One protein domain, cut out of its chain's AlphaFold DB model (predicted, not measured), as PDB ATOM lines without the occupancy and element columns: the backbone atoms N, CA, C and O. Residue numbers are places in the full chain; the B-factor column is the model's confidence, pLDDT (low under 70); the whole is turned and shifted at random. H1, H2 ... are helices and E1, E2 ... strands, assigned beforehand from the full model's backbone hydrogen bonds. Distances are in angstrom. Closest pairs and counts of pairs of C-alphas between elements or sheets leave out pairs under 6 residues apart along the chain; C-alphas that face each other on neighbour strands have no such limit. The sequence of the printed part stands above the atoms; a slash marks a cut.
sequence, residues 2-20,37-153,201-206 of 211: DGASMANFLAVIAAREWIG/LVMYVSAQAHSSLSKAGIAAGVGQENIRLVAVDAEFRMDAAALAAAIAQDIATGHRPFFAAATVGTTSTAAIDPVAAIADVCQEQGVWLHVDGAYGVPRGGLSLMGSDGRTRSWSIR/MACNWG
ATOM      1  N   ASP A   2     146.500 342.928 203.861       57.75
ATOM      2  CA  ASP A   2     147.591 343.249 202.944       57.75
ATOM      3  C   ASP A   2     148.345 341.977 202.524       57.75
ATOM      4  O   ASP A   2     148.998 341.317 203.331       57.75
ATOM      5  N   GLY A   3     148.256 341.609 201.242       71.75
ATOM      6  CA  GLY A   3     148.864 340.377 200.732       71.75
ATOM      7  C   GLY A   3     150.382 340.315 200.927       71.75
ATOM      8  O   GLY A   3     150.917 339.229 201.123       71.75
ATOM      9  N   ALA A   4     151.067 341.466 200.966       73.75
ATOM     10  CA  ALA A   4     152.511 341.545 201.204       73.75
ATOM     11  C   ALA A   4     152.901 341.044 202.603       73.75
ATOM     12  O   ALA A   4     153.757 340.172 202.734       73.75
ATOM     13  N   SER A   5     152.242 341.541 203.655       80.31
ATOM     14  CA  SER A   5     152.562 341.144 205.031       80.31
ATOM     15  C   SER A   5     152.258 339.672 205.286       80.31
ATOM     16  O   SER A   5     153.045 338.989 205.940       80.31
ATOM     17  N   MET A   6     151.153 339.157 204.732       85.00
ATOM     18  CA  MET A   6     150.829 337.734 204.842       85.00
ATOM     19  C   MET A   6     151.835 336.867 204.079       85.00
ATOM     20  O   MET A   6     152.233 335.816 204.570       85.00
ATOM     21  N   ALA A   7     152.287 337.305 202.905       84.12
ATOM     22  CA  ALA A   7     153.271 336.561 202.135       84.12
ATOM     23  C   ALA A   7     154.647 336.531 202.827       84.12
ATOM     24  O   ALA A   7     155.256 335.464 202.906       84.12
ATOM     25  N   ASN A   8     155.073 337.646 203.429       87.38
ATOM     26  CA  ASN A   8     156.262 337.703 204.285       87.38
ATOM     27  C   ASN A   8     156.137 336.748 205.483       87.38
ATOM     28  O   ASN A   8     157.066 336.003 205.793       87.38
ATOM     29  N   PHE A   9     154.965 336.700 206.121       89.81
ATOM     30  CA  PHE A   9     154.704 335.753 207.204       89.81
ATOM     31  C   PHE A   9     154.783 334.293 206.747       89.81
ATOM     32  O   PHE A   9     155.480 333.488 207.365       89.81
ATOM     33  N   LEU A  10     154.130 333.948 205.636       90.38
ATOM     34  CA  LEU A  10     154.174 332.597 205.078       90.38
ATOM     35  C   LEU A  10     155.594 332.182 204.677       90.38
ATOM     36  O   LEU A  10     155.954 331.025 204.880       90.38
ATOM     37  N   ALA A  11     156.413 333.107 204.166       89.94
ATOM     38  CA  ALA A  11     157.813 332.839 203.847       89.94
ATOM     39  C   ALA A  11     158.623 332.461 205.098       89.94
ATOM     40  O   ALA A  11     159.353 331.471 205.077       89.94
ATOM     41  N   VAL A  12     158.440 333.186 206.208       91.44
ATOM     42  CA  VAL A  12     159.093 332.868 207.489       91.44
ATOM     43  C   VAL A  12     158.645 331.500 208.012       91.44
ATOM     44  O   VAL A  12     159.479 330.697 208.430       91.44
ATOM     45  N   ILE A  13     157.344 331.193 207.958       92.00
ATOM     46  CA  ILE A  13     156.821 329.888 208.393       92.00
ATOM     47  C   ILE A  13     157.354 328.754 207.511       92.00
ATOM     48  O   ILE A  13     157.779 327.727 208.036       92.00
ATOM     49  N   ALA A  14     157.392 328.936 206.188       90.56
ATOM     50  CA  ALA A  14     157.931 327.945 205.261       90.56
ATOM     51  C   ALA A  14     159.416 327.659 205.530       90.56
ATOM     52  O   ALA A  14     159.804 326.494 205.636       90.56
ATOM     53  N   ALA A  15     160.223 328.706 205.722       90.38
ATOM     54  CA  ALA A  15     161.632 328.564 206.075       90.38
ATOM     55  C   ALA A  15     161.810 327.837 207.414       90.38
ATOM     56  O   ALA A  15     162.668 326.967 207.543       90.38
ATOM     57  N   ARG A  16     160.955 328.126 208.401       89.25
ATOM     58  CA  ARG A  16     160.975 327.453 209.703       89.25
ATOM     59  C   ARG A  16     160.643 325.962 209.606       89.25
ATOM     60  O   ARG A  16     161.237 325.166 210.327       89.25
ATOM     61  N   GLU A  17     159.725 325.562 208.730       88.75
ATOM     62  CA  GLU A  17     159.435 324.139 208.506       88.75
ATOM     63  C   GLU A  17     160.537 323.439 207.697       88.75
ATOM     64  O   GLU A  17     160.850 322.279 207.968       88.75
ATOM     65  N   TRP A  18     161.193 324.148 206.771       86.81
ATOM     66  CA  TRP A  18     162.313 323.619 205.981       86.81
ATOM     67  C   TRP A  18     163.500 323.161 206.845       86.81
ATOM     68  O   TRP A  18     164.150 322.167 206.530       86.81
ATOM     69  N   ILE A  19     163.719 323.805 207.998       85.44
ATOM     70  CA  ILE A  19     164.709 323.416 209.023       85.44
ATOM     71  C   ILE A  19     164.557 321.950 209.465       85.44
ATOM     72  O   ILE A  19     165.536 321.348 209.919       85.44
ATOM     73  N   GLY A  20     163.344 321.385 209.375       81.12
ATOM     74  CA  GLY A  20     163.070 319.979 209.672       81.12
ATOM     75  C   GLY A  20     163.054 319.634 211.164       81.12
ATOM     76  O   GLY A  20     163.150 318.467 211.532       81.12
ATOM     77  N   LEU A  37     166.764 329.957 216.801       91.69
ATOM     78  CA  LEU A  37     166.611 330.298 215.394       91.69
ATOM     79  C   LEU A  37     166.859 331.784 215.202       91.69
ATOM     80  O   LEU A  37     166.301 332.578 215.951       91.69
ATOM     81  N   VAL A  38     167.643 332.146 214.190       94.50
ATOM     82  CA  VAL A  38     167.968 333.544 213.889       94.50
ATOM     83  C   VAL A  38     167.575 333.891 212.461       94.50
ATOM     84  O   VAL A  38     167.832 333.128 211.524       94.50
ATOM     85  N   MET A  39     166.937 335.052 212.311       94.12
ATOM     86  CA  MET A  39     166.560 335.606 211.016       94.12
ATOM     87  C   MET A  39     167.267 336.934 210.744       94.12
ATOM     88  O   MET A  39     167.466 337.732 211.658       94.12
ATOM     89  N   TYR A  40     167.579 337.185 209.477       93.75
ATOM     90  CA  TYR A  40     168.292 338.365 209.002       93.75
ATOM     91  C   TYR A  40     167.392 339.171 208.077       93.75
ATOM     92  O   TYR A  40     166.816 338.647 207.122       93.75
ATOM     93  N   VAL A  41     167.255 340.456 208.360       91.06
ATOM     94  CA  VAL A  41     166.451 341.378 207.556       91.06
ATOM     95  C   VAL A  41     167.221 342.679 207.388       91.06
ATOM     96  O   VAL A  41     168.012 343.046 208.255       91.06
ATOM     97  N   SER A  42     167.014 343.389 206.281       86.06
ATOM     98  CA  SER A  42     167.629 344.710 206.091       86.06
ATOM     99  C   SER A  42     167.146 345.684 207.169       86.06
ATOM    100  O   SER A  42     165.976 345.654 207.554       86.06
ATOM    101  N   ALA A  43     168.010 346.590 207.630       83.50
ATOM    102  CA  ALA A  43     167.603 347.688 208.509       83.50
ATOM    103  C   ALA A  43     166.528 348.602 207.878       83.50
ATOM    104  O   ALA A  43     165.799 349.278 208.598       83.50
ATOM    105  N   GLN A  44     166.410 348.604 206.545       76.44
ATOM    106  CA  GLN A  44     165.378 349.327 205.790       76.44
ATOM    107  C   GLN A  44     164.200 348.431 205.363       76.44
ATOM    108  O   GLN A  44     163.324 348.871 204.616       76.44
ATOM    109  N   ALA A  45     164.165 347.171 205.807       75.56
ATOM    110  CA  ALA A  45     163.106 346.238 205.445       75.56
ATOM    111  C   ALA A  45     161.741 346.676 205.996       75.56
ATOM    112  O   ALA A  45     161.625 347.303 207.054       75.56
ATOM    113  N   HIS A  46     160.674 346.281 205.297       72.19
ATOM    114  CA  HIS A  46     159.318 346.572 205.738       72.19
ATOM    115  C   HIS A  46     159.047 345.938 207.113       72.19
ATOM    116  O   HIS A  46     159.323 344.757 207.340       72.19
ATOM    117  N   SER A  47     158.437 346.704 208.028       82.62
ATOM    118  CA  SER A  47     158.199 346.273 209.420       82.62
ATOM    119  C   SER A  47     157.426 344.952 209.553       82.62
ATOM    120  O   SER A  47     157.475 344.304 210.603       82.62
ATOM    121  N   SER A  48     156.722 344.529 208.496       84.75
ATOM    122  CA  SER A  48     156.042 343.234 208.425       84.75
ATOM    123  C   SER A  48     156.983 342.048 208.609       84.75
ATOM    124  O   SER A  48     156.552 341.051 209.172       84.75
ATOM    125  N   LEU A  49     158.243 342.133 208.169       86.75
ATOM    126  CA  LEU A  49     159.201 341.031 208.308       86.75
ATOM    127  C   LEU A  49     159.576 340.803 209.775       86.75
ATOM    128  O   LEU A  49     159.502 339.678 210.269       86.75
ATOM    129  N   SER A  50     159.868 341.877 210.510       88.56
ATOM    130  CA  SER A  50     160.139 341.784 211.946       88.56
ATOM    131  C   SER A  50     158.906 341.301 212.718       88.56
ATOM    132  O   SER A  50     159.011 340.434 213.585       88.56
ATOM    133  N   LYS A  51     157.708 341.793 212.364       89.56
ATOM    134  CA  LYS A  51     156.439 341.318 212.949       89.56
ATOM    135  C   LYS A  51     156.186 339.839 212.647       89.56
ATOM    136  O   LYS A  51     155.749 339.113 213.536       89.56
ATOM    137  N   ALA A  52     156.492 339.387 211.432       90.31
ATOM    138  CA  ALA A  52     156.379 337.991 211.038       90.31
ATOM    139  C   ALA A  52     157.307 337.090 211.860       90.31
ATOM    140  O   ALA A  52     156.862 336.050 212.336       90.31
ATOM    141  N   GLY A  53     158.553 337.511 212.096       89.19
ATOM    142  CA  GLY A  53     159.491 336.804 212.972       89.19
ATOM    143  C   GLY A  53     158.976 336.649 214.401       89.19
ATOM    144  O   GLY A  53     158.975 335.548 214.958       89.19
ATOM    145  N   ILE A  54     158.470 337.742 214.981       89.94
ATOM    146  CA  ILE A  54     157.877 337.734 216.325       89.94
ATOM    147  C   ILE A  54     156.678 336.778 216.372       89.94
ATOM    148  O   ILE A  54     156.629 335.897 217.228       89.94
ATOM    149  N   ALA A  55     155.747 336.897 215.420       89.38
ATOM    150  CA  ALA A  55     154.560 336.046 215.341       89.38
ATOM    151  C   ALA A  55     154.897 334.566 215.079       89.38
ATOM    152  O   ALA A  55     154.184 333.674 215.535       89.38
ATOM    153  N   ALA A  56     156.001 334.286 214.381       87.25
ATOM    154  CA  ALA A  56     156.501 332.936 214.141       87.25
ATOM    155  C   ALA A  56     157.221 332.320 215.357       87.25
ATOM    156  O   ALA A  56     157.656 331.169 215.277       87.25
ATOM    157  N   GLY A  57     157.344 333.046 216.474       87.19
ATOM    158  CA  GLY A  57     157.975 332.553 217.701       87.19
ATOM    159  C   GLY A  57     159.505 332.572 217.671       87.19
ATOM    160  O   GLY A  57     160.127 331.887 218.475       87.19
ATOM    161  N   VAL A  58     160.110 333.342 216.757       88.19
ATOM    162  CA  VAL A  58     161.570 333.557 216.697       88.19
ATOM    163  C   VAL A  58     162.023 334.466 217.843       88.19
ATOM    164  O   VAL A  58     163.074 334.248 218.438       88.19
ATOM    165  N   GLY A  59     161.188 335.445 218.203       86.88
ATOM    166  CA  GLY A  59     161.490 336.439 219.234       86.88
ATOM    167  C   GLY A  59     162.348 337.584 218.698       86.88
ATOM    168  O   GLY A  59     163.189 337.397 217.826       86.88
ATOM    169  N   GLN A  60     162.116 338.790 219.214       88.56
ATOM    170  CA  GLN A  60     162.691 340.022 218.667       88.56
ATOM    171  C   GLN A  60     164.223 340.085 218.807       88.56
ATOM    172  O   GLN A  60     164.895 340.606 217.926       88.56
ATOM    173  N   GLU A  61     164.779 339.483 219.863       89.75
ATOM    174  CA  GLU A  61     166.230 339.392 220.102       89.75
ATOM    175  C   GLU A  61     166.975 338.548 219.056       89.75
ATOM    176  O   GLU A  61     168.178 338.725 218.862       89.75
ATOM    177  N   ASN A  62     166.264 337.646 218.371       91.75
ATOM    178  CA  ASN A  62     166.817 336.768 217.341       91.75
ATOM    179  C   ASN A  62     166.515 337.274 215.915       91.75
ATOM    180  O   ASN A  62     166.663 336.538 214.938       91.75
ATOM    181  N   ILE A  63     166.079 338.531 215.787       93.62
ATOM    182  CA  ILE A  63     165.920 339.228 214.510       93.62
ATOM    183  C   ILE A  63     167.109 340.169 214.354       93.62
ATOM    184  O   ILE A  63     167.234 341.159 215.073       93.62
ATOM    185  N   ARG A  64     168.003 339.854 213.419       94.00
ATOM    186  CA  ARG A  64     169.185 340.661 213.121       94.00
ATOM    187  C   ARG A  64     168.853 341.662 212.024       94.00
ATOM    188  O   ARG A  64     168.483 341.274 210.917       94.00
ATOM    189  N   LEU A  65     169.000 342.943 212.346       91.81
ATOM    190  CA  LEU A  65     168.956 344.018 211.363       91.81
ATOM    191  C   LEU A  65     170.344 344.150 210.736       91.81
ATOM    192  O   LEU A  65     171.300 344.517 211.416       91.81
ATOM    193  N   VAL A  66     170.453 343.815 209.456       92.12
ATOM    194  CA  VAL A  66     171.699 343.916 208.694       92.12
ATOM    195  C   VAL A  66     171.893 345.358 208.237       92.12
ATOM    196  O   VAL A  66     170.935 346.024 207.829       92.12
ATOM    197  N   ALA A  67     173.137 345.832 208.325       88.88
ATOM    198  CA  ALA A  67     173.519 347.161 207.875       88.88
ATOM    199  C   ALA A  67     173.251 347.352 206.374       88.88
ATOM    200  O   ALA A  67     173.253 346.401 205.589       88.88
ATOM    201  N   VAL A  68     173.017 348.607 205.999       87.00
ATOM    202  CA  VAL A  68     172.818 349.023 204.611       87.00
ATOM    203  C   VAL A  68     173.928 349.976 204.180       87.00
ATOM    204  O   VAL A  68     174.510 350.662 205.023       87.00
ATOM    205  N   ASP A  69     174.215 350.010 202.883       84.12
ATOM    206  CA  ASP A  69     175.146 350.956 202.268       84.12
ATOM    207  C   ASP A  69     174.538 352.368 202.115       84.12
ATOM    208  O   ASP A  69     173.413 352.646 202.548       84.12
ATOM    209  N   ALA A  70     175.300 353.285 201.511       81.38
ATOM    210  CA  ALA A  70     174.860 354.658 201.254       81.38
ATOM    211  C   ALA A  70     173.665 354.731 200.284       81.38
ATOM    212  O   ALA A  70     172.900 355.697 200.308       81.38
ATOM    213  N   GLU A  71     173.471 353.693 199.470       77.56
ATOM    214  CA  GLU A  71     172.355 353.519 198.543       77.56
ATOM    215  C   GLU A  71     171.167 352.773 199.179       77.56
ATOM    216  O   GLU A  71     170.207 352.433 198.480       77.56
ATOM    217  N   PHE A  72     171.191 352.557 200.500       79.25
ATOM    218  CA  PHE A  72     170.172 351.850 201.281       79.25
ATOM    219  C   PHE A  72     169.981 350.377 200.897       79.25
ATOM    220  O   PHE A  72     168.921 349.803 201.162       79.25
ATOM    221  N   ARG A  73     170.994 349.755 200.294       83.00
ATOM    222  CA  ARG A  73     171.003 348.333 199.943       83.00
ATOM    223  C   ARG A  73     171.654 347.532 201.055       83.00
ATOM    224  O   ARG A  73     172.606 347.987 201.681       83.00
ATOM    225  N   MET A  74     171.161 346.327 201.303       85.62
ATOM    226  CA  MET A  74     171.758 345.409 202.270       85.62
ATOM    227  C   MET A  74     173.212 345.088 201.898       85.62
ATOM    228  O   MET A  74     173.494 344.637 200.785       85.62
ATOM    229  N   ASP A  75     174.113 345.245 202.866       89.25
ATOM    230  CA  ASP A  75     175.505 344.833 202.723       89.25
ATOM    231  C   ASP A  75     175.629 343.306 202.889       89.25
ATOM    232  O   ASP A  75     175.421 342.742 203.969       89.25
ATOM    233  N   ALA A  76     175.985 342.624 201.796       89.19
ATOM    234  CA  ALA A  76     176.178 341.177 201.775       89.19
ATOM    235  C   ALA A  76     177.355 340.719 202.658       89.19
ATOM    236  O   ALA A  76     177.295 339.631 203.235       89.19
ATOM    237  N   ALA A  77     178.400 341.538 202.815       90.44
ATOM    238  CA  ALA A  77     179.523 341.221 203.693       90.44
ATOM    239  C   ALA A  77     179.106 341.309 205.168       90.44
ATOM    240  O   ALA A  77     179.437 340.423 205.960       90.44
ATOM    241  N   ALA A  78     178.311 342.324 205.525       91.75
ATOM    242  CA  ALA A  78     177.726 342.437 206.859       91.75
ATOM    243  C   ALA A  78     176.785 341.260 207.173       91.75
ATOM    244  O   ALA A  78     176.820 340.727 208.285       91.75
ATOM    245  N   LEU A  79     175.989 340.810 206.194       92.69
ATOM    246  CA  LEU A  79     175.155 339.612 206.327       92.69
ATOM    247  C   LEU A  79     176.004 338.363 206.603       92.69
ATOM    248  O   LEU A  79     175.722 337.628 207.548       92.69
ATOM    249  N   ALA A  80     177.053 338.134 205.808       92.69
ATOM    250  CA  ALA A  80     177.939 336.984 205.978       92.69
ATOM    251  C   ALA A  80     178.616 336.981 207.358       92.69
ATOM    252  O   ALA A  80     178.657 335.950 208.032       92.69
ATOM    253  N   ALA A  81     179.086 338.146 207.814       93.44
ATOM    254  CA  ALA A  81     179.688 338.301 209.135       93.44
ATOM    255  C   ALA A  81     178.689 338.007 210.267       93.44
ATOM    256  O   ALA A  81     179.024 337.281 211.204       93.44
ATOM    257  N   ALA A  82     177.458 338.519 210.169       93.75
ATOM    258  CA  ALA A  82     176.415 338.279 211.165       93.75
ATOM    259  C   ALA A  82     176.035 336.790 211.247       93.75
ATOM    260  O   ALA A  82     175.931 336.234 212.342       93.75
ATOM    261  N   ILE A  83     175.902 336.120 210.097       93.81
ATOM    262  CA  ILE A  83     175.639 334.678 210.031       93.81
ATOM    263  C   ILE A  83     176.774 333.891 210.694       93.81
ATOM    264  O   ILE A  83     176.515 333.039 211.542       93.81
ATOM    265  N   ALA A  84     178.030 334.197 210.362       93.19
ATOM    266  CA  ALA A  84     179.184 333.506 210.935       93.19
ATOM    267  C   ALA A  84     179.260 333.659 212.466       93.19
ATOM    268  O   ALA A  84     179.551 332.693 213.173       93.19
ATOM    269  N   GLN A  85     178.954 334.849 212.993       93.62
ATOM    270  CA  GLN A  85     178.915 335.110 214.436       93.62
ATOM    271  C   GLN A  85     177.804 334.324 215.144       93.62
ATOM    272  O   GLN A  85     178.035 333.727 216.198       93.62
ATOM    273  N   ASP A  86     176.601 334.287 214.573       93.62
ATOM    274  CA  ASP A  86     175.489 333.529 215.148       93.62
ATOM    275  C   ASP A  86     175.763 332.013 215.106       93.62
ATOM    276  O   ASP A  86     175.507 331.317 216.088       93.62
ATOM    277  N   ILE A  87     176.389 331.496 214.044       92.38
ATOM    278  CA  ILE A  87     176.830 330.090 213.998       92.38
ATOM    279  C   ILE A  87     177.862 329.811 215.097       92.38
ATOM    280  O   ILE A  87     177.741 328.820 215.819       92.38
ATOM    281  N   ALA A  88     178.850 330.693 215.273       92.00
ATOM    282  CA  ALA A  88     179.888 330.540 216.293       92.00
ATOM    283  C   ALA A  88     179.335 330.574 217.730       92.00
ATOM    284  O   ALA A  88     179.894 329.942 218.625       92.00
ATOM    285  N   THR A  89     178.220 331.274 217.955       90.81
ATOM    286  CA  THR A  89     177.526 331.329 219.255       90.81
ATOM    287  C   THR A  89     176.539 330.174 219.473       90.81
ATOM    288  O   THR A  89     175.902 330.097 220.523       90.81
ATOM    289  N   GLY A  90     176.433 329.239 218.521       89.81
ATOM    290  CA  GLY A  90     175.544 328.077 218.604       89.81
ATOM    291  C   GLY A  90     174.090 328.377 218.232       89.81
ATOM    292  O   GLY A  90     173.200 327.563 218.494       89.81
ATOM    293  N   HIS A  91     173.826 329.535 217.629       92.50
ATOM    294  CA  HIS A  91     172.534 329.832 217.030       92.50
ATOM    295  C   HIS A  91     172.413 329.173 215.653       92.50
ATOM    296  O   HIS A  91     173.401 328.818 215.009       92.50
ATOM    297  N   ARG A  92     171.174 329.008 215.186       91.12
ATOM    298  CA  ARG A  92     170.876 328.456 213.867       91.12
ATOM    299  C   ARG A  92     170.259 329.532 212.968       91.12
ATOM    300  O   ARG A  92     169.052 329.780 213.061       91.12
ATOM    301  N   PRO A  93     171.062 330.143 212.082       93.62
ATOM    302  CA  PRO A  93     170.564 330.908 210.947       93.62
ATOM    303  C   PRO A  93     169.557 330.082 210.151       93.62
ATOM    304  O   PRO A  93     169.812 328.913 209.857       93.62
ATOM    305  N   PHE A  94     168.408 330.661 209.807       92.19
ATOM    306  CA  PHE A  94     167.428 329.945 208.983       92.19
ATOM    307  C   PHE A  94     166.781 330.772 207.885       92.19
ATOM    308  O   PHE A  94     166.317 330.190 206.911       92.19
ATOM    309  N   PHE A  95     166.741 332.096 208.022       93.50
ATOM    310  CA  PHE A  95     166.035 332.965 207.092       93.50
ATOM    311  C   PHE A  95     166.782 334.277 206.887       93.50
ATOM    312  O   PHE A  95     167.161 334.926 207.858       93.50
ATOM    313  N   ALA A  96     166.920 334.694 205.637       92.69
ATOM    314  CA  ALA A  96     167.354 336.016 205.225       92.69
ATOM    315  C   ALA A  96     166.310 336.609 204.269       92.69
ATOM    316  O   ALA A  96     165.752 335.886 203.443       92.69
ATOM    317  N   ALA A  97     166.042 337.911 204.361       89.88
ATOM    318  CA  ALA A  97     165.182 338.620 203.414       89.88
ATOM    319  C   ALA A  97     165.948 339.734 202.695       89.88
ATOM    320  O   ALA A  97     166.341 340.714 203.326       89.88
ATOM    321  N   ALA A  98     166.101 339.594 201.378       86.06
ATOM    322  CA  ALA A  98     166.550 340.660 200.490       86.06
ATOM    323  C   ALA A  98     165.337 341.434 199.957       86.06
ATOM    324  O   ALA A  98     164.309 340.839 199.634       86.06
ATOM    325  N   THR A  99     165.456 342.749 199.837       79.81
ATOM    326  CA  THR A  99     164.393 343.626 199.342       79.81
ATOM    327  C   THR A  99     164.714 344.103 197.929       79.81
ATOM    328  O   THR A  99     165.787 344.637 197.655       79.81
ATOM    329  N   VAL A 100     163.766 343.928 197.013       72.94
ATOM    330  CA  VAL A 100     163.826 344.433 195.638       72.94
ATOM    331  C   VAL A 100     162.748 345.500 195.495       72.94
ATOM    332  O   VAL A 100     161.591 345.214 195.179       72.94
ATOM    333  N   GLY A 101     163.144 346.746 195.761       61.59
ATOM    334  CA  GLY A 101     162.256 347.901 195.829       61.59
ATOM    335  C   GLY A 101     161.819 348.187 197.261       61.59
ATOM    336  O   GLY A 101     160.723 347.810 197.670       61.59
ATOM    337  N   THR A 102     162.671 348.873 198.022       57.53
ATOM    338  CA  THR A 102     162.291 349.435 199.326       57.53
ATOM    339  C   THR A 102     161.206 350.506 199.154       57.53
ATOM    340  O   THR A 102     161.223 351.291 198.204       57.53
ATOM    341  N   THR A 103     160.255 350.567 200.092       56.62
ATOM    342  CA  THR A 103     159.090 351.473 200.038       56.62
ATOM    343  C   THR A 103     159.449 352.962 200.026       56.62
ATOM    344  O   THR A 103     158.641 353.776 199.592       56.62
ATOM    345  N   SER A 104     160.627 353.327 200.531       53.88
ATOM    346  CA  SER A 104     161.071 354.715 200.714       53.88
ATOM    347  C   SER A 104     162.086 355.182 199.669       53.88
ATOM    348  O   SER A 104     162.071 356.357 199.312       53.88
ATOM    349  N   THR A 105     162.963 354.299 199.181       54.16
ATOM    350  CA  THR A 105     164.130 354.688 198.363       54.16
ATOM    351  C   THR A 105     164.225 353.968 197.019       54.16
ATOM    352  O   THR A 105     165.119 354.280 196.237       54.16
ATOM    353  N   ALA A 106     163.315 353.028 196.724       58.47
ATOM    354  CA  ALA A 106     163.379 352.157 195.545       58.47
ATOM    355  C   ALA A 106     164.725 351.412 195.405       58.47
ATOM    356  O   ALA A 106     165.116 351.009 194.308       58.47
ATOM    357  N   ALA A 107     165.432 351.212 196.522       61.31
ATOM    358  CA  ALA A 107     166.691 350.492 196.546       61.31
ATOM    359  C   ALA A 107     166.457 349.011 196.221       61.31
ATOM    360  O   ALA A 107     165.447 348.413 196.612       61.31
ATOM    361  N   ILE A 108     167.395 348.437 195.472       75.25
ATOM    362  CA  ILE A 108     167.422 347.024 195.104       75.25
ATOM    363  C   ILE A 108     168.658 346.430 195.762       75.25
ATOM    364  O   ILE A 108     169.778 346.820 195.423       75.25
ATOM    365  N   ASP A 109     168.447 345.501 196.687       79.25
ATOM    366  CA  ASP A 109     169.539 344.779 197.328       79.25
ATOM    367  C   ASP A 109     170.341 343.971 196.292       79.25
ATOM    368  O   ASP A 109     169.778 343.508 195.290       79.25
ATOM    369  N   PRO A 110     171.649 343.742 196.514       82.62
ATOM    370  CA  PRO A 110     172.464 342.877 195.665       82.62
ATOM    371  C   PRO A 110     172.084 341.399 195.869       82.62
ATOM    372  O   PRO A 110     172.843 340.612 196.434       82.62
ATOM    373  N   VAL A 111     170.899 340.998 195.389       82.69
ATOM    374  CA  VAL A 111     170.305 339.665 195.617       82.69
ATOM    375  C   VAL A 111     171.242 338.535 195.197       82.69
ATOM    376  O   VAL A 111     171.250 337.503 195.850       82.69
ATOM    377  N   ALA A 112     172.044 338.713 194.141       82.00
ATOM    378  CA  ALA A 112     173.007 337.696 193.717       82.00
ATOM    379  C   ALA A 112     174.067 337.423 194.798       82.00
ATOM    380  O   ALA A 112     174.239 336.277 195.196       82.00
ATOM    381  N   ALA A 113     174.695 338.471 195.336       85.38
ATOM    382  CA  ALA A 113     175.689 338.331 196.399       85.38
ATOM    383  C   ALA A 113     175.068 337.763 197.686       85.38
ATOM    384  O   ALA A 113     175.650 336.904 198.339       85.38
ATOM    385  N   ILE A 114     173.848 338.193 198.023       86.56
ATOM    386  CA  ILE A 114     173.107 337.669 199.178       86.56
ATOM    387  C   ILE A 114     172.747 336.189 198.981       86.56
ATOM    388  O   ILE A 114     172.826 335.402 199.924       86.56
ATOM    389  N   ALA A 115     172.356 335.799 197.768       86.25
ATOM    390  CA  ALA A 115     172.035 334.421 197.422       86.25
ATOM    391  C   ALA A 115     173.250 333.506 197.550       86.25
ATOM    392  O   ALA A 115     173.104 332.417 198.100       86.25
ATOM    393  N   ASP A 116     174.425 333.958 197.109       86.62
ATOM    394  CA  ASP A 116     175.665 333.196 197.249       86.62
ATOM    395  C   ASP A 116     175.989 332.966 198.742       86.62
ATOM    396  O   ASP A 116     176.162 331.822 199.161       86.62
ATOM    397  N   VAL A 117     175.899 334.007 199.586       88.75
ATOM    398  CA  VAL A 117     176.075 333.884 201.052       88.75
ATOM    399  C   VAL A 117     175.062 332.914 201.673       88.75
ATOM    400  O   VAL A 117     175.420 332.054 202.480       88.75
ATOM    401  N   CYS A 118     173.783 333.025 201.307       89.12
ATOM    402  CA  CYS A 118     172.739 332.149 201.840       89.12
ATOM    403  C   CYS A 118     172.944 330.691 201.413       89.12
ATOM    404  O   CYS A 118     172.707 329.780 202.206       89.12
ATOM    405  N   GLN A 119     173.404 330.464 200.182       87.38
ATOM    406  CA  GLN A 119     173.685 329.132 199.660       87.38
ATOM    407  C   GLN A 119     174.860 328.480 200.394       87.38
ATOM    408  O   GLN A 119     174.760 327.315 200.777       87.38
ATOM    409  N   GLU A 120     175.940 329.226 200.628       86.56
ATOM    410  CA  GLU A 120     177.115 328.741 201.360       86.56
ATOM    411  C   GLU A 120     176.782 328.356 202.807       86.56
ATOM    412  O   GLU A 120     177.294 327.364 203.322       86.56
ATOM    413  N   GLN A 121     175.892 329.114 203.450       86.31
ATOM    414  CA  GLN A 121     175.553 328.950 204.867       86.31
ATOM    415  C   GLN A 121     174.283 328.112 205.104       86.31
ATOM    416  O   GLN A 121     173.879 327.903 206.248       86.31
ATOM    417  N   GLY A 122     173.631 327.628 204.040       86.56
ATOM    418  CA  GLY A 122     172.401 326.835 204.133       86.56
ATOM    419  C   GLY A 122     171.208 327.606 204.713       86.56
ATOM    420  O   GLY A 122     170.386 327.031 205.426       86.56
ATOM    421  N   VAL A 123     171.123 328.906 204.428       90.81
ATOM    422  CA  VAL A 123     170.069 329.811 204.904       90.81
ATOM    423  C   VAL A 123     169.001 329.978 203.826       90.81
ATOM    424  O   VAL A 123     169.300 330.078 202.638       90.81
ATOM    425  N   TRP A 124     167.731 330.038 204.230       90.62
ATOM    426  CA  TRP A 124     166.645 330.341 203.305       90.62
ATOM    427  C   TRP A 124     166.691 331.810 202.885       90.62
ATOM    428  O   TRP A 124     166.581 332.682 203.744       90.62
ATOM    429  N   LEU A 125     166.755 332.103 201.585       90.44
ATOM    430  CA  LEU A 125     166.595 333.471 201.088       90.44
ATOM    431  C   LEU A 125     165.165 333.721 200.608       90.44
ATOM    432  O   LEU A 125     164.638 333.045 199.722       90.44
ATOM    433  N   HIS A 126     164.561 334.759 201.164       89.75
ATOM    434  CA  HIS A 126     163.343 335.369 200.673       89.75
ATOM    435  C   HIS A 126     163.665 336.668 199.930       89.75
ATOM    436  O   HIS A 126     164.501 337.450 200.375       89.75
ATOM    437  N   VAL A 127     162.987 336.903 198.807       85.75
ATOM    438  CA  VAL A 127     163.096 338.156 198.055       85.75
ATOM    439  C   VAL A 127     161.757 338.883 198.146       85.75
ATOM    440  O   VAL A 127     160.775 338.446 197.537       85.75
ATOM    441  N   ASP A 128     161.723 339.967 198.920       79.06
ATOM    442  CA  ASP A 128     160.556 340.839 199.054       79.06
ATOM    443  C   ASP A 128     160.536 341.823 197.882       79.06
ATOM    444  O   ASP A 128     161.353 342.739 197.784       79.06
ATOM    445  N   GLY A 129     159.617 341.579 196.951       69.88
ATOM    446  CA  GLY A 129     159.447 342.347 195.726       69.88
ATOM    447  C   GLY A 129     158.199 343.223 195.711       69.88
ATOM    448  O   GLY A 129     157.744 343.584 194.625       69.88
ATOM    449  N   ALA A 130     157.598 343.511 196.872       59.31
ATOM    450  CA  ALA A 130     156.265 344.109 196.955       59.31
ATOM    451  C   ALA A 130     156.117 345.459 196.225       59.31
ATOM    452  O   ALA A 130     154.999 345.803 195.843       59.31
ATOM    453  N   TYR A 131     157.214 346.198 196.011       49.84
ATOM    454  CA  TYR A 131     157.210 347.507 195.344       49.84
ATOM    455  C   TYR A 131     157.999 347.575 194.024       49.84
ATOM    456  O   TYR A 131     157.726 348.462 193.218       49.84
ATOM    457  N   GLY A 132     158.960 346.675 193.776       46.78
ATOM    458  CA  GLY A 132     159.968 346.872 192.722       46.78
ATOM    459  C   GLY A 132     160.013 345.848 191.590       46.78
ATOM    460  O   GLY A 132     160.800 346.040 190.667       46.78
ATOM    461  N   VAL A 133     159.229 344.760 191.615       50.47
ATOM    462  CA  VAL A 133     159.371 343.706 190.590       50.47
ATOM    463  C   VAL A 133     158.550 344.043 189.336       50.47
ATOM    464  O   VAL A 133     157.317 344.037 189.394       50.47
ATOM    465  N   PRO A 134     159.188 344.310 188.174       41.75
ATOM    466  CA  PRO A 134     158.467 344.526 186.928       41.75
ATOM    467  C   PRO A 134     157.735 343.249 186.494       41.75
ATOM    468  O   PRO A 134     158.150 342.126 186.778       41.75
ATOM    469  N   ARG A 135     156.639 343.424 185.751       38.09
ATOM    470  CA  ARG A 135     155.667 342.380 185.366       38.09
ATOM    471  C   ARG A 135     156.259 341.167 184.608       38.09
ATOM    472  O   ARG A 135     155.551 340.187 184.405       38.09
ATOM    473  N   GLY A 136     157.529 341.229 184.198       40.72
ATOM    474  CA  GLY A 136     158.281 340.160 183.525       40.72
ATOM    475  C   GLY A 136     159.183 339.312 184.435       40.72
ATOM    476  O   GLY A 136     159.884 338.440 183.929       40.72
ATOM    477  N   GLY A 137     159.172 339.543 185.752       44.81
ATOM    478  CA  GLY A 137     160.125 338.930 186.679       44.81
ATOM    479  C   GLY A 137     161.425 339.730 186.788       44.81
ATOM    480  O   GLY A 137     161.593 340.777 186.164       44.81
ATOM    481  N   LEU A 138     162.342 339.243 187.616       46.59
ATOM    482  CA  LEU A 138     163.618 339.893 187.896       46.59
ATOM    483  C   LEU A 138     164.733 339.056 187.276       46.59
ATOM    484  O   LEU A 138     164.856 337.889 187.608       46.59
ATOM    485  N   SER A 139     165.561 339.617 186.401       44.25
ATOM    486  CA  SER A 139     166.791 338.949 185.955       44.25
ATOM    487  C   SER A 139     167.987 339.728 186.461       44.25
ATOM    488  O   SER A 139     168.114 340.913 186.171       44.25
ATOM    489  N   LEU A 140     168.843 339.066 187.234       44.44
ATOM    490  CA  LEU A 140     170.068 339.647 187.765       44.44
ATOM    491  C   LEU A 140     171.257 338.861 187.245       44.44
ATOM    492  O   LEU A 140     171.235 337.634 187.215       44.44
ATOM    493  N   MET A 141     172.302 339.566 186.835       33.16
ATOM    494  CA  MET A 141     173.567 338.936 186.491       33.16
ATOM    495  C   MET A 141     174.354 338.697 187.779       33.16
ATOM    496  O   MET A 141     174.530 339.616 188.576       33.16
ATOM    497  N   GLY A 142     174.760 337.453 188.008       38.84
ATOM    498  CA  GLY A 142     175.656 337.085 189.092       38.84
ATOM    499  C   GLY A 142     177.046 337.677 188.886       38.84
ATOM    500  O   GLY A 142     177.449 337.989 187.762       38.84
ATOM    501  N   SER A 143     177.790 337.801 189.981       35.88
ATOM    502  CA  SER A 143     179.214 338.172 189.993       35.88
ATOM    503  C   SER A 143     180.090 337.178 189.214       35.88
ATOM    504  O   SER A 143     181.172 337.534 188.758       35.88
ATOM    505  N   ASP A 144     179.594 335.958 188.995       46.03
ATOM    506  CA  ASP A 144     180.182 334.905 188.163       46.03
ATOM    507  C   ASP A 144     179.857 335.037 186.658       46.03
ATOM    508  O   ASP A 144     180.196 334.157 185.865       46.03
ATOM    509  N   GLY A 145     179.171 336.110 186.256       35.19
ATOM    510  CA  GLY A 145     178.761 336.358 184.876       35.19
ATOM    511  C   GLY A 145     177.544 335.549 184.416       35.19
ATOM    512  O   GLY A 145     177.184 335.626 183.241       35.19
ATOM    513  N   ARG A 146     176.872 334.786 185.292       40.91
ATOM    514  CA  ARG A 146     175.656 334.040 184.924       40.91
ATOM    515  C   ARG A 146     174.399 334.855 185.181       40.91
ATOM    516  O   ARG A 146     174.187 335.377 186.269       40.91
ATOM    517  N   THR A 147     173.502 334.923 184.201       36.78
ATOM    518  CA  THR A 147     172.178 335.521 184.403       36.78
ATOM    519  C   THR A 147     171.301 334.580 185.224       36.78
ATOM    520  O   THR A 147     170.968 333.479 184.792       36.78
ATOM    521  N   ARG A 148     170.900 335.029 186.411       49.75
ATOM    522  CA  ARG A 148     169.907 334.379 187.261       49.75
ATOM    523  C   ARG A 148     168.569 335.079 187.046       49.75
ATOM    524  O   ARG A 148     168.363 336.215 187.475       49.75
ATOM    525  N   SER A 149     167.676 334.408 186.327       35.09
ATOM    526  CA  SER A 149     166.323 334.887 186.053       35.09
ATOM    527  C   SER A 149     165.328 334.312 187.059       35.09
ATOM    528  O   SER A 149     165.139 333.098 187.144       35.09
ATOM    529  N   TRP A 150     164.651 335.196 187.777       44.03
ATOM    530  CA  TRP A 150     163.597 334.918 188.739       44.03
ATOM    531  C   TRP A 150     162.251 335.232 188.086       44.03
ATOM    532  O   TRP A 150     161.820 336.384 187.999       44.03
ATOM    533  N   SER A 151     161.578 334.200 187.584       30.92
ATOM    534  CA  SER A 151     160.215 334.339 187.075       30.92
ATOM    535  C   SER A 151     159.222 334.273 188.234       30.92
ATOM    536  O   SER A 151     159.214 333.282 188.970       30.92
ATOM    537  N   ILE A 152     158.329 335.260 188.350       32.38
ATOM    538  CA  ILE A 152     157.131 335.120 189.185       32.38
ATOM    539  C   ILE A 152     156.266 334.040 188.532       32.38
ATOM    540  O   ILE A 152     155.619 334.281 187.514       32.38
ATOM    541  N   ARG A 153     156.253 332.834 189.100       24.56
ATOM    542  CA  ARG A 153     155.307 331.797 188.689       24.56
ATOM    543  C   ARG A 153     154.079 331.930 189.579       24.56
ATOM    544  O   ARG A 153     154.025 331.359 190.662       24.56
ATOM    545  N   MET A 201     159.108 333.650 196.316       33.00
ATOM    546  CA  MET A 201     158.874 335.039 195.923       33.00
ATOM    547  C   MET A 201     157.452 335.443 196.330       33.00
ATOM    548  O   MET A 201     156.491 334.749 195.996       33.00
ATOM    549  N   ALA A 202     157.321 336.550 197.058       32.09
ATOM    550  CA  ALA A 202     156.037 337.127 197.439       32.09
ATOM    551  C   ALA A 202     155.733 338.348 196.562       32.09
ATOM    552  O   ALA A 202     156.502 339.304 196.545       32.09
ATOM    553  N   CYS A 203     154.599 338.340 195.856       28.86
ATOM    554  CA  CYS A 203     154.073 339.515 195.159       28.86
ATOM    555  C   CYS A 203     152.695 339.864 195.725       28.86
ATOM    556  O   CYS A 203     151.834 338.991 195.831       28.86
ATOM    557  N   ASN A 204     152.470 341.135 196.065       29.91
ATOM    558  CA  ASN A 204     151.161 341.627 196.484       29.91
ATOM    559  C   ASN A 204     150.419 342.247 195.296       29.91
ATOM    560  O   ASN A 204     150.971 343.069 194.570       29.91
ATOM    561  N   TRP A 205     149.155 341.867 195.121       25.92
ATOM    562  CA  TRP A 205     148.272 342.422 194.102       25.92
ATOM    563  C   TRP A 205     147.371 343.476 194.754       25.92
ATOM    564  O   TRP A 205     146.368 343.152 195.388       25.92
ATOM    565  N   GLY A 206     147.755 344.748 194.633       24.84
ATOM    566  CA  GLY A 206     146.864 345.876 194.897       24.84
ATOM    567  C   GLY A 206     146.020 346.135 193.655       24.84
ATOM    568  O   GLY A 206     146.552 346.538 192.623       24.84
TER     569      GLY A 206
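AT A GLANCE: This is residues 2 to 20, 37 to 153 and 201 to 206 of the 211 residues of an uncharacterized protein of Dehalococcoidia bacterium (UniProt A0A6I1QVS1). A sheet of four parallel strands forms a slab between two pairs of helices, H1 and H2 over one face and H3 and H4 over the other. A separate small hairpin, E5 and E6, lies near the first residues of H4. The printed part has 142 residues, with four named helices and six named strands in the order H1 E1 H2 E2 H3 E3 H4 E4 E5 E6; the large sheet runs E2 E1 E3 E4, and the class is mixed, helices and strands. The whole is compact and rounded, with a radius of gyration of the C-alphas of 14.1 A and spans of 40 by 36 by 31 A.

HOW THE PARTS SIT: H1, residues 3 to 18, touches H2, residues 47 to 55, with residues 5 to 12 alone; their lines stand at a steep tilt of 44 degrees, and the closest C-alphas, of Phe 9 and Ala 52, are 4.7 A apart. Strands E1, residues 37 to 42, and E2, residues 63 to 66, are parallel neighbours, with N 64 and O 39 at 2.8 A. H3, residues 76 to 88, is followed by E3, residues 92 to 99, whose N 97 is 3.0 A from O 40 of E1. H4, residues 111 to 121, touches H3 at a shallow tilt of 17 degrees, the same way, the closest C-alphas being those of Ala 76 and Ile 114, 5.3 A apart. E4, residues 124 to 128, is the parallel neighbour of E3, with N 126 and O 96 at 2.8 A. The sheet E2 E1 E3 E4 and the helices on its two faces make three layers: H1 and H2 are on one face, at heights over the sheet of 9.1 A and 9.5 A, and H3 and H4 are on the opposite face, at heights of 9.1 A and 9.3 A. E1, H2, E2 and E3, H4, E4 are strand-helix-strand units, parallel neighbours joined through a helix, and E2, H3, E3 is a split one, with E1 between its strands; the three crossovers are right-handed. E5, residues 138 to 141, and E6, residues 147 to 150, form an antiparallel hairpin, with N 148 and O 140 at 2.7 A. In H1, H2, H3 and H4 every O i to N i+4 pair is within hydrogen-bond range.

IN THESE COORDINATES: H1 begins at C-alpha 3 (148.864, 340.377, 200.732) and is 22.1 A long. E1 is 17.2 A long, H3 18.4 A, E3 22.0 A and H4 15.1 A. E6 ends at C-alpha 150 (163.597, 334.918, 188.739).

THE WHOLE: The farthest C-alphas, of Ala 88 and Gly 206, are 42.2 A apart. Residues 21 to 36 and 154 to 200 are not printed, with gaps of 12.3 A and 8.7 A between C-alphas. The link from E3 to H4 is long, with 11 residues. The mean pLDDT of the printed part is 75.4; residue 2 and residues 101 to 107, 129 to 153 and 201 to 206 are under 70.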